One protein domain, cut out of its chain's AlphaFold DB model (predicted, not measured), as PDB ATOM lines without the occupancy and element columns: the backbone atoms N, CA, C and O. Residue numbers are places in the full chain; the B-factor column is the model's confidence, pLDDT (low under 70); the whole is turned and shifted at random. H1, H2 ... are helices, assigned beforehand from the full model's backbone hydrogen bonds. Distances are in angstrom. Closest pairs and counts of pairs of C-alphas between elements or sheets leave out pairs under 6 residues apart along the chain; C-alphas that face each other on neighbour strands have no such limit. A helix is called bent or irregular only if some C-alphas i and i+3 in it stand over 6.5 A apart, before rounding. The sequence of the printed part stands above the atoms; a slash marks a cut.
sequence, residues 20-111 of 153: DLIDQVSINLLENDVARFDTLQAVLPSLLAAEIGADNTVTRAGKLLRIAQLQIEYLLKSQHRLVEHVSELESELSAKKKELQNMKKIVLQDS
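Overview. This is residues 20 to 111 of the 153 residues of the protein "C2H2-type domain-containing protein" of Heterorhabditis bacteriophora (UniProt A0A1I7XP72). One very long helix, H4, makes the length, and H1, H2 and H3 form a small head beside its residues 63 to 71, beyond which residues 75 to 111 stick out. The printed part has 92 residues with four named helices, in the order H1, H2, H3, H4, and no named strand; the helices hold 76 of these residues, and the class is all helix. The whole is extended, radius of gyration of the C-alphas 24.5 A, spanning 85 by 23 by 15 A.

Along the chain. H1, residues 20 to 24, begins at C-alpha 20 (144.599, 35.897, 77.295). H2 is residues 27 to 31. H3, residues 37 to 48, 17.7 A long, is irregular: C-alphas 42 and 45 are 7.1 A apart. H4, residues 57 to 110, 78.6 A long, ends at C-alpha 110 (159.218, -15.616, 25.747).

Arrangement. Three pairs of helices only just touch, each with 3 pairs of C-alphas within 8 A. The closest C-alphas are Ile 22 and Val 43 for H1 and H3, 6.6 A; Ile 27 and Ile 67 for H2 and H4, 7.6 A; Leu 47 and Leu 64 for H3 and H4, 6.0 A. H3 touches H1 with residues 43 to 46 alone; H4 touches H2 with 63 to 70 alone and H3 with 64 to 71 alone. H3 and H4 run opposite ways at a steep tilt of 47 degrees. Every O i to N i+4 pair is within hydrogen-bond range in H1, H2 and H4, but 4 of 8 in H3.

Size, cuts and confidence. The printed part has no cut and no long link. C-alphas 55 and 111 are farthest apart, 85.2 A. Residues 20 to 25, 27 to 60 and 110 to 111 have pLDDT under 70.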
ATOM      1  N   ASP A  20     143.356  36.318  76.641       66.25
ATOM      2  CA  ASP A  20     144.599  35.897  77.295       66.25
ATOM      3  C   ASP A  20     145.384  34.901  76.436       66.25
ATOM      4  O   ASP A  20     146.614  34.944  76.395       66.25
ATOM      5  N   LEU A  21     144.685  34.020  75.713       67.25
ATOM      6  CA  LEU A  21     145.306  33.115  74.750       67.25
ATOM      7  C   LEU A  21     145.862  33.887  73.545       67.25
ATOM      8  O   LEU A  21     146.972  33.610  73.104       67.25
ATOM      9  N   ILE A  22     145.125  34.882  73.041       62.72
ATOM     10  CA  ILE A  22     145.568  35.734  71.922       62.72
ATOM     11  C   ILE A  22     146.814  36.544  72.299       62.72
ATOM     12  O   ILE A  22     147.719  36.696  71.480       62.72
ATOM     13  N   ASP A  23     146.881  37.056  73.526       66.75
ATOM     14  CA  ASP A  23     148.015  37.858  73.982       66.75
ATOM     15  C   ASP A  23     149.272  37.013  74.263       66.75
ATOM     16  O   ASP A  23     150.385  37.524  74.133       66.75
ATOM     17  N   GLN A  24     149.119  35.712  74.532       69.12
ATOM     18  CA  GLN A  24     150.227  34.751  74.634       69.12
ATOM     19  C   GLN A  24     150.788  34.308  73.272       69.12
ATOM     20  O   GLN A  24     151.920  33.823  73.196       69.12
ATOM     21  N   VAL A  25     150.029  34.473  72.185       66.69
ATOM     22  CA  VAL A  25     150.489  34.107  70.844       66.69
ATOM     23  C   VAL A  25     151.426  35.183  70.296       66.69
ATOM     24  O   VAL A  25     151.021  36.284  69.920       66.69
ATOM     25  N   SER A  26     152.710  34.840  70.210       70.06
ATOM     26  CA  SER A  26     153.715  35.686  69.570       70.06
ATOM     27  C   SER A  26     153.643  35.562  68.047       70.06
ATOM     28  O   SER A  26     153.994  34.527  67.479       70.06
ATOM     29  N   ILE A  27     153.247  36.649  67.382       64.38
ATOM     30  CA  ILE A  27     153.199  36.744  65.913       64.38
ATOM     31  C   ILE A  27     154.587  36.514  65.304       64.38
ATOM     32  O   ILE A  27     154.704  35.785  64.328       64.38
ATOM     33  N   ASN A  28     155.648  37.019  65.939       63.22
ATOM     34  CA  ASN A  28     157.017  36.806  65.469       63.22
ATOM     35  C   ASN A  28     157.400  35.316  65.449       63.22
ATOM     36  O   ASN A  28     158.147  34.887  64.581       63.22
ATOM     37  N   LEU A  29     156.901  34.500  66.383       63.69
ATOM     38  CA  LEU A  29     157.194  33.059  66.389       63.69
ATOM     39  C   LEU A  29     156.387  32.294  65.332       63.69
ATOM     40  O   LEU A  29     156.843  31.258  64.854       63.69
ATOM     41  N   LEU A  30     155.213  32.809  64.961       64.19
ATOM     42  CA  LEU A  30     154.413  32.287  63.853       64.19
ATOM     43  C   LEU A  30     155.037  32.629  62.499       64.19
ATOM     44  O   LEU A  30     155.083  31.780  61.621       64.19
ATOM     45  N   GLU A  31     155.552  33.846  62.347       60.88
ATOM     46  CA  GLU A  31     156.201  34.308  61.113       60.88
ATOM     47  C   GLU A  31     157.559  33.639  60.858       60.88
ATOM     48  O   GLU A  31     157.999  33.573  59.715       60.88
ATOM     49  N   ASN A  32     158.205  33.111  61.903       66.75
ATOM     50  CA  ASN A  32     159.460  32.360  61.805       66.75
ATOM     51  C   ASN A  32     159.256  30.827  61.757       66.75
ATOM     52  O   ASN A  32     160.207  30.088  61.995       66.75
ATOM     53  N   ASP A  33     158.033  30.338  61.504       60.75
ATOM     54  CA  ASP A  33     157.677  28.905  61.440       60.75
ATOM     55  C   ASP A  33     157.980  28.090  62.726       60.75
ATOM     56  O   ASP A  33     158.052  26.861  62.707       60.75
ATOM     57  N   VAL A  34     158.142  28.752  63.880       57.78
ATOM     58  CA  VAL A  34     158.478  28.097  65.163       57.78
ATOM     59  C   VAL A  34     157.226  27.654  65.933       57.78
ATOM     60  O   VAL A  34     157.272  26.703  66.718       57.78
ATOM     61  N   ALA A  35     156.089  28.320  65.731       55.53
ATOM     62  CA  ALA A  35     154.843  28.015  66.432       55.53
ATOM     63  C   ALA A  35     153.946  27.027  65.653       55.53
ATOM     64  O   ALA A  35     153.753  27.137  64.446       55.53
ATOM     65  N   ARG A  36     153.398  26.029  66.369       60.03
ATOM     66  CA  ARG A  36     152.630  24.905  65.800       60.03
ATOM     67  C   ARG A  36     151.229  25.332  65.348       60.03
ATOM     68  O   ARG A  36     150.570  26.129  66.015       60.03
ATOM     69  N   PHE A  37     150.755  24.721  64.259       60.84
ATOM     70  CA  PHE A  37     149.410  24.896  63.690       60.84
ATOM     71  C   PHE A  37     148.283  24.728  64.727       60.84
ATOM     72  O   PHE A  37     147.298  25.460  64.689       60.84
ATOM     73  N   ASP A  38     148.465  23.852  65.717       59.66
ATOM     74  CA  ASP A  38     147.499  23.626  66.802       59.66
ATOM     75  C   ASP A  38     147.231  24.897  67.628       59.66
ATOM     76  O   ASP A  38     146.093  25.179  68.008       59.66
ATOM     77  N   THR A  39     148.265  25.714  67.854       63.84
ATOM     78  CA  THR A  39     148.156  26.990  68.572       63.84
ATOM     79  C   THR A  39     147.377  28.016  67.753       63.84
ATOM     80  O   THR A  39     146.569  28.760  68.302       63.84
ATOM     81  N   LEU A  40     147.565  28.031  66.429       62.34
ATOM     82  CA  LEU A  40     146.774  28.860  65.517       62.34
ATOM     83  C   LEU A  40     145.301  28.426  65.522       62.34
ATOM     84  O   LEU A  40     144.399  29.261  65.592       62.34
ATOM     85  N   GLN A  41     145.045  27.118  65.474       63.09
ATOM     86  CA  GLN A  41     143.694  26.562  65.422       63.09
ATOM     87  C   GLN A  41     142.908  26.807  66.726       63.09
ATOM     88  O   GLN A  41     141.709  27.078  66.677       63.09
ATOM     89  N   ALA A  42     143.580  26.804  67.882       65.81
ATOM     90  CA  ALA A  42     142.972  27.082  69.187       65.81
ATOM     91  C   ALA A  42     142.463  28.530  69.349       65.81
ATOM     92  O   ALA A  42     141.572  28.790  70.157       65.81
ATOM     93  N   VAL A  43     142.994  29.479  68.572       64.50
ATOM     94  CA  VAL A  43     142.601  30.899  68.626       64.50
ATOM     95  C   VAL A  43     141.379  31.201  67.741       64.50
ATOM     96  O   VAL A  43     140.696  32.208  67.941       64.50
ATOM     97  N   LEU A  44     141.035  30.301  66.814       62.78
ATOM     98  CA  LEU A  44     139.947  30.455  65.836       62.78
ATOM     99  C   LEU A  44     138.553  30.747  66.441       62.78
ATOM    100  O   LEU A  44     137.820  31.563  65.889       62.78
ATOM    101  N   PRO A  45     138.151  30.155  67.580       63.50
ATOM    102  CA  PRO A  45     136.869  30.494  68.206       63.50
ATOM    103  C   PRO A  45     136.856  31.913  68.788       63.50
ATOM    104  O   PRO A  45     135.831  32.589  68.768       63.50
ATOM    105  N   SER A  46     138.013  32.394  69.256       60.19
ATOM    106  CA  SER A  46     138.156  33.740  69.822       60.19
ATOM    107  C   SER A  46     138.148  34.823  68.741       60.19
ATOM    108  O   SER A  46     137.648  35.920  68.963       60.19
ATOM    109  N   LEU A  47     138.630  34.473  67.546       57.44
ATOM    110  CA  LEU A  47     138.526  35.257  66.313       57.44
ATOM    111  C   LEU A  47     137.074  35.575  65.926       57.44
ATOM    112  O   LEU A  47     136.779  36.696  65.523       57.44
ATOM    113  N   LEU A  48     136.174  34.598  66.058       57.41
ATOM    114  CA  LEU A  48     134.769  34.715  65.643       57.41
ATOM    115  C   LEU A  48     133.877  35.418  66.679       57.41
ATOM    116  O   LEU A  48     132.768  35.831  66.362       57.41
ATOM    117  N   ALA A  49     134.360  35.536  67.914       56.53
ATOM    118  CA  ALA A  49     133.605  35.984  69.078       56.53
ATOM    119  C   ALA A  49     133.799  37.475  69.427       56.53
ATOM    120  O   ALA A  49     133.224  37.970  70.396       56.53
ATOM    121  N   ALA A  50     134.690  38.173  68.720       57.59
ATOM    122  CA  ALA A  50     135.149  39.501  69.106       57.59
ATOM    123  C   ALA A  50     134.139  40.601  68.741       57.59
ATOM    124  O   ALA A  50     133.992  40.949  67.572       57.59
ATOM    125  N   GLU A  51     133.498  41.204  69.745       57.38
ATOM    126  CA  GLU A  51     132.745  42.452  69.574       57.38
ATOM    127  C   GLU A  51     133.687  43.668  69.614       57.38
ATOM    128  O   GLU A  51     134.567  43.785  70.475       57.38
ATOM    129  N   ILE A  52     133.521  44.576  68.647       57.38
ATOM    130  CA  ILE A  52     134.391  45.738  68.459       57.38
ATOM    131  C   ILE A  52     133.899  46.882  69.362       57.38
ATOM    132  O   ILE A  52     132.894  47.505  69.030       57.38
ATOM    133  N   GLY A  53     134.567  47.171  70.492       56.34
ATOM    134  CA  GLY A  53     134.056  48.200  71.418       56.34
ATOM    135  C   GLY A  53     134.960  48.771  72.525       56.34
ATOM    136  O   GLY A  53     134.468  49.594  73.289       56.34
ATOM    137  N   ALA A  54     136.241  48.401  72.653       58.41
ATOM    138  CA  ALA A  54     137.149  48.906  73.700       58.41
ATOM    139  C   ALA A  54     138.457  49.505  73.132       58.41
ATOM    140  O   ALA A  54     138.853  49.192  72.012       58.41
ATOM    141  N   ASP A  55     139.171  50.324  73.919       59.38
ATOM    142  CA  ASP A  55     140.387  51.072  73.514       59.38
ATOM    143  C   ASP A  55     141.542  50.207  72.957       59.38
ATOM    144  O   ASP A  55     142.439  50.699  72.278       59.38
ATOM    145  N   ASN A  56     141.520  48.894  73.192       62.91
ATOM    146  CA  ASN A  56     142.497  47.911  72.704       62.91
ATOM    147  C   ASN A  56     141.940  46.968  71.615       62.91
ATOM    148  O   ASN A  56     142.634  46.058  71.151       62.91
ATOM    149  N   THR A  57     140.696  47.179  71.182       65.44
ATOM    150  CA  THR A  57     139.995  46.353  70.195       65.44
ATOM    151  C   THR A  57     140.646  46.402  68.819       65.44
ATOM    152  O   THR A  57     140.731  45.368  68.168       65.44
ATOM    153  N   VAL A  58     141.135  47.560  68.368       67.00
ATOM    154  CA  VAL A  58     141.736  47.695  67.027       67.00
ATOM    155  C   VAL A  58     143.041  46.904  66.928       67.00
ATOM    156  O   VAL A  58     143.251  46.169  65.967       67.00
ATOM    157  N   THR A  59     143.895  46.973  67.954       67.00
ATOM    158  CA  THR A  59     145.139  46.193  68.023       67.00
ATOM    159  C   THR A  59     144.852  44.693  68.068       67.00
ATOM    160  O   THR A  59     145.495  43.917  67.363       67.00
ATOM    161  N   ARG A  60     143.852  44.279  68.852       67.62
ATOM    162  CA  ARG A  60     143.410  42.881  68.938       67.62
ATOM    163  C   ARG A  60     142.828  42.386  67.614       67.62
ATOM    164  O   ARG A  60     143.261  41.348  67.132       67.62
ATOM    165  N   ALA A  61     141.947  43.152  66.975       70.81
ATOM    166  CA  ALA A  61     141.416  42.854  65.645       70.81
ATOM    167  C   ALA A  61     142.527  42.775  64.580       70.81
ATOM    168  O   ALA A  61     142.494  41.896  63.725       70.81
ATOM    169  N   GLY A  62     143.555  43.623  64.668       71.12
ATOM    170  CA  GLY A  62     144.735  43.557  63.803       71.12
ATOM    171  C   GLY A  62     145.532  42.261  63.975       71.12
ATOM    172  O   GLY A  62     145.847  41.599  62.987       71.12
ATOM    173  N   LYS A  63     145.798  41.845  65.224       71.06
ATOM    174  CA  LYS A  63     146.432  40.542  65.513       71.06
ATOM    175  C   LYS A  63     145.594  39.387  64.962       71.06
ATOM    176  O   LYS A  63     146.131  38.465  64.360       71.06
ATOM    177  N   LEU A  64     144.281  39.465  65.143       72.44
ATOM    178  CA  LEU A  64     143.329  38.471  64.672       72.44
ATOM    179  C   LEU A  64     143.341  38.333  63.141       72.44
ATOM    180  O   LEU A  64     143.511  37.231  62.619       72.44
ATOM    181  N   LEU A  65     143.253  39.446  62.412       76.94
ATOM    182  CA  LEU A  65     143.347  39.448  60.952       76.94
ATOM    183  C   LEU A  65     144.696  38.903  60.470       76.94
ATOM    184  O   LEU A  65     144.732  38.134  59.511       76.94
ATOM    185  N   ARG A  66     145.796  39.236  61.158       75.75
ATOM    186  CA  ARG A  66     147.129  38.715  60.824       75.75
ATOM    187  C   ARG A  66     147.225  37.201  61.028       75.75
ATOM    188  O   ARG A  66     147.748  36.509  60.162       75.75
ATOM    189  N   ILE A  67     146.679  36.679  62.128       73.81
ATOM    190  CA  ILE A  67     146.607  35.235  62.403       73.81
ATOM    191  C   ILE A  67     145.792  34.519  61.316       73.81
ATOM    192  O   ILE A  67     146.256  33.520  60.769       73.81
ATOM    193  N   ALA A  68     144.625  35.055  60.951       77.19
ATOM    194  CA  ALA A  68     143.783  34.475  59.907       77.19
ATOM    195  C   ALA A  68     144.484  34.462  58.535       77.19
ATOM    196  O   ALA A  68     144.425  33.465  57.815       77.19
ATOM    197  N   GLN A  69     145.200  35.536  58.187       81.19
ATOM    198  CA  GLN A  69     146.011  35.598  56.966       81.19
ATOM    199  C   GLN A  69     147.088  34.506  56.934       81.19
ATOM    200  O   GLN A  69     147.197  33.798  55.935       81.19
ATOM    201  N   LEU A  70     147.838  34.329  58.028       78.81
ATOM    202  CA  LEU A  70     148.878  33.298  58.123       78.81
ATOM    203  C   LEU A  70     148.291  31.881  58.030       78.81
ATOM    204  O   LEU A  70     148.874  31.010  57.387       78.81
ATOM    205  N   GLN A  71     147.114  31.647  58.614       76.31
ATOM    206  CA  GLN A  71     146.408  30.368  58.484       76.31
ATOM    207  C   GLN A  71     146.011  30.073  57.036       76.31
ATOM    208  O   GLN A  71     146.218  28.956  56.565       76.31
ATOM    209  N   ILE A  72     145.469  31.062  56.320       83.06
ATOM    210  CA  ILE A  72     145.113  30.915  54.902       83.06
ATOM    211  C   ILE A  72     146.365  30.610  54.075       83.06
ATOM    212  O   ILE A  72     146.355  29.686  53.265       83.06
ATOM    213  N   GLU A  73     147.457  31.340  54.305       81.88
ATOM    214  CA  GLU A  73     148.722  31.126  53.600       81.88
ATOM    215  C   GLU A  73     149.281  29.715  53.838       81.88
ATOM    216  O   GLU A  73     149.673  29.036  52.887       81.88
ATOM    217  N   TYR A  74     149.262  29.239  55.087       81.75
ATOM    218  CA  TYR A  74     149.680  27.882  55.427       81.75
ATOM    219  C   TYR A  74     148.828  26.827  54.713       81.75
ATOM    220  O   TYR A  74     149.370  25.888  54.125       81.75
ATOM    221  N   LEU A  75     147.500  26.988  54.726       83.00
ATOM    222  CA  LEU A  75     146.588  26.057  54.061       83.00
ATOM    223  C   LEU A  75     146.842  26.011  52.553       83.00
ATOM    224  O   LEU A  75     146.923  24.921  51.992       83.00
ATOM    225  N   LEU A  76     147.038  27.163  51.907       86.69
ATOM    226  CA  LEU A  76     147.343  27.233  50.476       86.69
ATOM    227  C   LEU A  76     148.691  26.582  50.142       86.69
ATOM    228  O   LEU A  76     148.772  25.785  49.208       86.69
ATOM    229  N   LYS A  77     149.740  26.860  50.928       83.62
ATOM    230  CA  LYS A  77     151.059  26.224  50.766       83.62
ATOM    231  C   LYS A  77     150.978  24.707  50.949       83.62
ATOM    232  O   LYS A  77     151.555  23.962  50.162       83.62
ATOM    233  N   SER A  78     150.249  24.243  51.963       82.44
ATOM    234  CA  SER A  78     150.052  22.815  52.226       82.44
ATOM    235  C   SER A  78     149.303  22.133  51.079       82.44
ATOM    236  O   SER A  78     149.768  21.118  50.563       82.44
ATOM    237  N   GLN A  79     148.201  22.729  50.615       85.19
ATOM    238  CA  GLN A  79     147.438  22.226  49.471       85.19
ATOM    239  C   GLN A  79     148.299  22.134  48.212       85.19
ATOM    240  O   GLN A  79     148.281  21.103  47.547       85.19
ATOM    241  N   HIS A  80     149.087  23.169  47.912       86.38
ATOM    242  CA  HIS A  80     149.975  23.167  46.751       86.38
ATOM    243  C   HIS A  80     150.979  22.006  46.797       86.38
ATOM    244  O   HIS A  80     151.068  21.243  45.838       86.38
ATOM    245  N   ARG A  81     151.658  21.811  47.937       89.69
ATOM    246  CA  ARG A  81     152.620  20.710  48.121       89.69
ATOM    247  C   ARG A  81     151.966  19.333  48.008       89.69
ATOM    248  O   ARG A  81     152.550  18.417  47.442       89.69
ATOM    249  N   LEU A  82     150.754  19.175  48.543       89.56
ATOM    250  CA  LEU A  82     150.018  17.914  48.436       89.56
ATOM    251  C   LEU A  82     149.623  17.612  46.987       89.56
ATOM    252  O   LEU A  82     149.765  16.475  46.547       89.56
ATOM    253  N   VAL A  83     149.160  18.618  46.241       93.69
ATOM    254  CA  VAL A  83     148.819  18.468  44.817       93.69
ATOM    255  C   VAL A  83     150.056  18.108  43.992       93.69
ATOM    256  O   VAL A  83     149.981  17.224  43.142       93.69
ATOM    257  N   GLU A  84     151.195  18.745  44.269       94.88
ATOM    258  CA  GLU A  84     152.472  18.437  43.620       94.88
ATOM    259  C   GLU A  84     152.890  16.979  43.866       94.88
ATOM    260  O   GLU A  84     153.104  16.239  42.908       94.88
ATOM    261  N   HIS A  85     152.876  16.513  45.119       92.31
ATOM    262  CA  HIS A  85     153.213  15.121  45.440       92.31
ATOM    263  C   HIS A  85     152.250  14.098  44.833       92.31
ATOM    264  O   HIS A  85     152.678  13.025  44.412       92.31
ATOM    265  N   VAL A  86     150.949  14.397  44.765       96.50
ATOM    266  CA  VAL A  86     149.992  13.509  44.086       96.50
ATOM    267  C   VAL A  86     150.322  13.412  42.596       96.50
ATOM    268  O   VAL A  86     150.378  12.306  42.064       96.50
ATOM    269  N   SER A  87     150.611  14.539  41.943       96.19
ATOM    270  CA  SER A  87     151.014  14.576  40.532       96.19
ATOM    271  C   SER A  87     152.296  13.769  40.270       96.19
ATOM    272  O   SER A  87     152.369  12.992  39.312       96.19
ATOM    273  N   GLU A  88     153.296  13.886  41.148       96.81
ATOM    274  CA  GLU A  88     154.535  13.099  41.086       96.81
ATOM    275  C   GLU A  88     154.254  11.594  41.196       96.81
ATOM    276  O   GLU A  88     154.666  10.817  40.329       96.81
ATOM    277  N   LEU A  89     153.481  11.181  42.205       97.56
ATOM    278  CA  LEU A  89     153.116   9.778  42.414       97.56
ATOM    279  C   LEU A  89     152.298   9.206  41.249       97.56
ATOM    280  O   LEU A  89     152.500   8.054  40.859       97.56
ATOM    281  N   GLU A  90     151.392   9.986  40.662       97.94
ATOM    282  CA  GLU A  90     150.631   9.578  39.478       97.94
ATOM    283  C   GLU A  90     151.541   9.362  38.258       97.94
ATOM    284  O   GLU A  90     151.370   8.386  37.514       97.94
ATOM    285  N   SER A  91     152.540  10.228  38.072       97.75
ATOM    286  CA  SER A  91     153.550  10.093  37.018       97.75
ATOM    287  C   SER A  91     154.397   8.830  37.207       97.75
ATOM    288  O   SER A  91     154.540   8.029  36.273       97.75
ATOM    289  N   GLU A  92     154.887   8.587  38.426       97.81
ATOM    290  CA  GLU A  92     155.642   7.378  38.767       97.81
ATOM    291  C   GLU A  92     154.809   6.109  38.568       97.81
ATOM    292  O   GLU A  92     155.265   5.145  37.945       97.81
ATOM    293  N   LEU A  93     153.556   6.114  39.029       97.88
ATOM    294  CA  LEU A  93     152.630   5.002  38.850       97.88
ATOM    295  C   LEU A  93     152.391   4.717  37.363       97.88
ATOM    296  O   LEU A  93     152.393   3.558  36.935       97.88
ATOM    297  N   SER A  94     152.215   5.763  36.555       98.00
ATOM    298  CA  SER A  94     152.061   5.656  35.103       98.00
ATOM    299  C   SER A  94     153.307   5.057  34.442       98.00
ATOM    300  O   SER A  94     153.191   4.145  33.615       98.00
ATOM    301  N   ALA A  95     154.504   5.494  34.843       97.94
ATOM    302  CA  ALA A  95     155.768   4.944  34.362       97.94
ATOM    303  C   ALA A  95     155.921   3.459  34.734       97.94
ATOM    304  O   ALA A  95     156.148   2.621  33.856       97.94
ATOM    305  N   LYS A  96     155.683   3.094  36.001       97.12
ATOM    306  CA  LYS A  96     155.737   1.700  36.468       97.12
ATOM    307  C   LYS A  96     154.708   0.808  35.792       97.12
ATOM    308  O   LYS A  96     155.011  -0.331  35.434       97.12
ATOM    309  N   LYS A  97     153.510   1.324  35.520       97.50
ATOM    310  CA  LYS A  97     152.492   0.598  34.755       97.50
ATOM    311  C   LYS A  97     152.962   0.302  33.328       97.50
ATOM    312  O   LYS A  97     152.742  -0.810  32.846       97.50
ATOM    313  N   LYS A  98     153.632   1.250  32.660       96.81
ATOM    314  CA  LYS A  98     154.227   1.035  31.327       96.81
ATOM    315  C   LYS A  98     155.362   0.009  31.368       96.81
ATOM    316  O   LYS A  98     155.391  -0.880  30.519       96.81
ATOM    317  N   GLU A  99     156.246   0.078  32.366       96.62
ATOM    318  CA  GLU A  99     157.308  -0.918  32.577       96.62
ATOM    319  C   GLU A  99     156.726  -2.327  32.740       96.62
ATOM    320  O   GLU A  99     157.126  -3.247  32.026       96.62
ATOM    321  N   LEU A 100     155.718  -2.492  33.604       95.69
ATOM    322  CA  LEU A 100     155.038  -3.773  33.810       95.69
ATOM    323  C   LEU A 100     154.373  -4.292  32.534       95.69
ATOM    324  O   LEU A 100     154.457  -5.483  32.236       95.69
ATOM    325  N   GLN A 101     153.728  -3.421  31.753       95.00
ATOM    326  CA  GLN A 101     153.154  -3.810  30.463       95.00
ATOM    327  C   GLN A 101     154.229  -4.279  29.480       95.00
ATOM    328  O   GLN A 101     154.015  -5.268  28.777       95.00
ATOM    329  N   ASN A 102     155.381  -3.607  29.436       94.38
ATOM    330  CA  ASN A 102     156.493  -4.007  28.582       94.38
ATOM    331  C   ASN A 102     157.086  -5.353  29.024       94.38
ATOM    332  O   ASN A 102     157.209  -6.267  28.214       94.38
ATOM    333  N   MET A 103     157.357  -5.520  30.321       92.44
ATOM    334  CA  MET A 103     157.840  -6.787  30.881       92.44
ATOM    335  C   MET A 103     156.858  -7.929  30.621       92.44
ATOM    336  O   MET A 103     157.262  -9.003  30.183       92.44
ATOM    337  N   LYS A 104     155.551  -7.694  30.797       91.19
ATOM    338  CA  LYS A 104     154.513  -8.682  30.481       91.19
ATOM    339  C   LYS A 104     154.544  -9.086  29.005       91.19
ATOM    340  O   LYS A 104     154.419 -10.270  28.712       91.19
ATOM    341  N   LYS A 105     154.729  -8.137  28.078       88.88
ATOM    342  CA  LYS A 105     154.883  -8.443  26.643       88.88
ATOM    343  C   LYS A 105     156.120  -9.295  26.379       88.88
ATOM    344  O   LYS A 105     156.003 -10.269  25.648       88.88
ATOM    345  N   ILE A 106     157.257  -8.971  26.998       87.00
ATOM    346  CA  ILE A 106     158.489  -9.759  26.870       87.00
ATOM    347  C   ILE A 106     158.263 -11.182  27.374       87.00
ATOM    348  O   ILE A 106     158.571 -12.123  26.659       87.00
ATOM    349  N   VAL A 107     157.661 -11.362  28.553       83.19
ATOM    350  CA  VAL A 107     157.365 -12.695  29.106       83.19
ATOM    351  C   VAL A 107     156.406 -13.481  28.208       83.19
ATOM    352  O   VAL A 107     156.621 -14.667  27.974       83.19
ATOM    353  N   LEU A 108     155.369 -12.841  27.663       78.62
ATOM    354  CA  LEU A 108     154.445 -13.492  26.729       78.62
ATOM    355  C   LEU A 108     155.131 -13.857  25.405       78.62
ATOM    356  O   LEU A 108     154.904 -14.945  24.882       78.62
ATOM    357  N   GLN A 109     156.010 -13.003  24.882       74.12
ATOM    358  CA  GLN A 109     156.847 -13.349  23.731       74.12
ATOM    359  C   GLN A 109     157.806 -14.496  24.067       74.12
ATOM    360  O   GLN A 109     157.977 -15.397  23.251       74.12
ATOM    361  N   ASP A 110     158.358 -14.529  25.280       66.25
ATOM    362  CA  ASP A 110     159.218 -15.616  25.747       66.25
ATOM    363  C   ASP A 110     158.458 -16.935  25.915       66.25
ATOM    364  O   ASP A 110     159.010 -17.998  25.663       66.25
ATOM    365  N   SER A 111     157.165 -16.884  26.247       59.38
ATOM    366  CA  SER A 111     156.294 -18.065  26.300       59.38
ATOM    367  C   SER A 111     155.966 -18.662  24.922       59.38
ATOM    368  O   SER A 111     155.450 -19.773  24.848       59.38
TER     369      SER A 111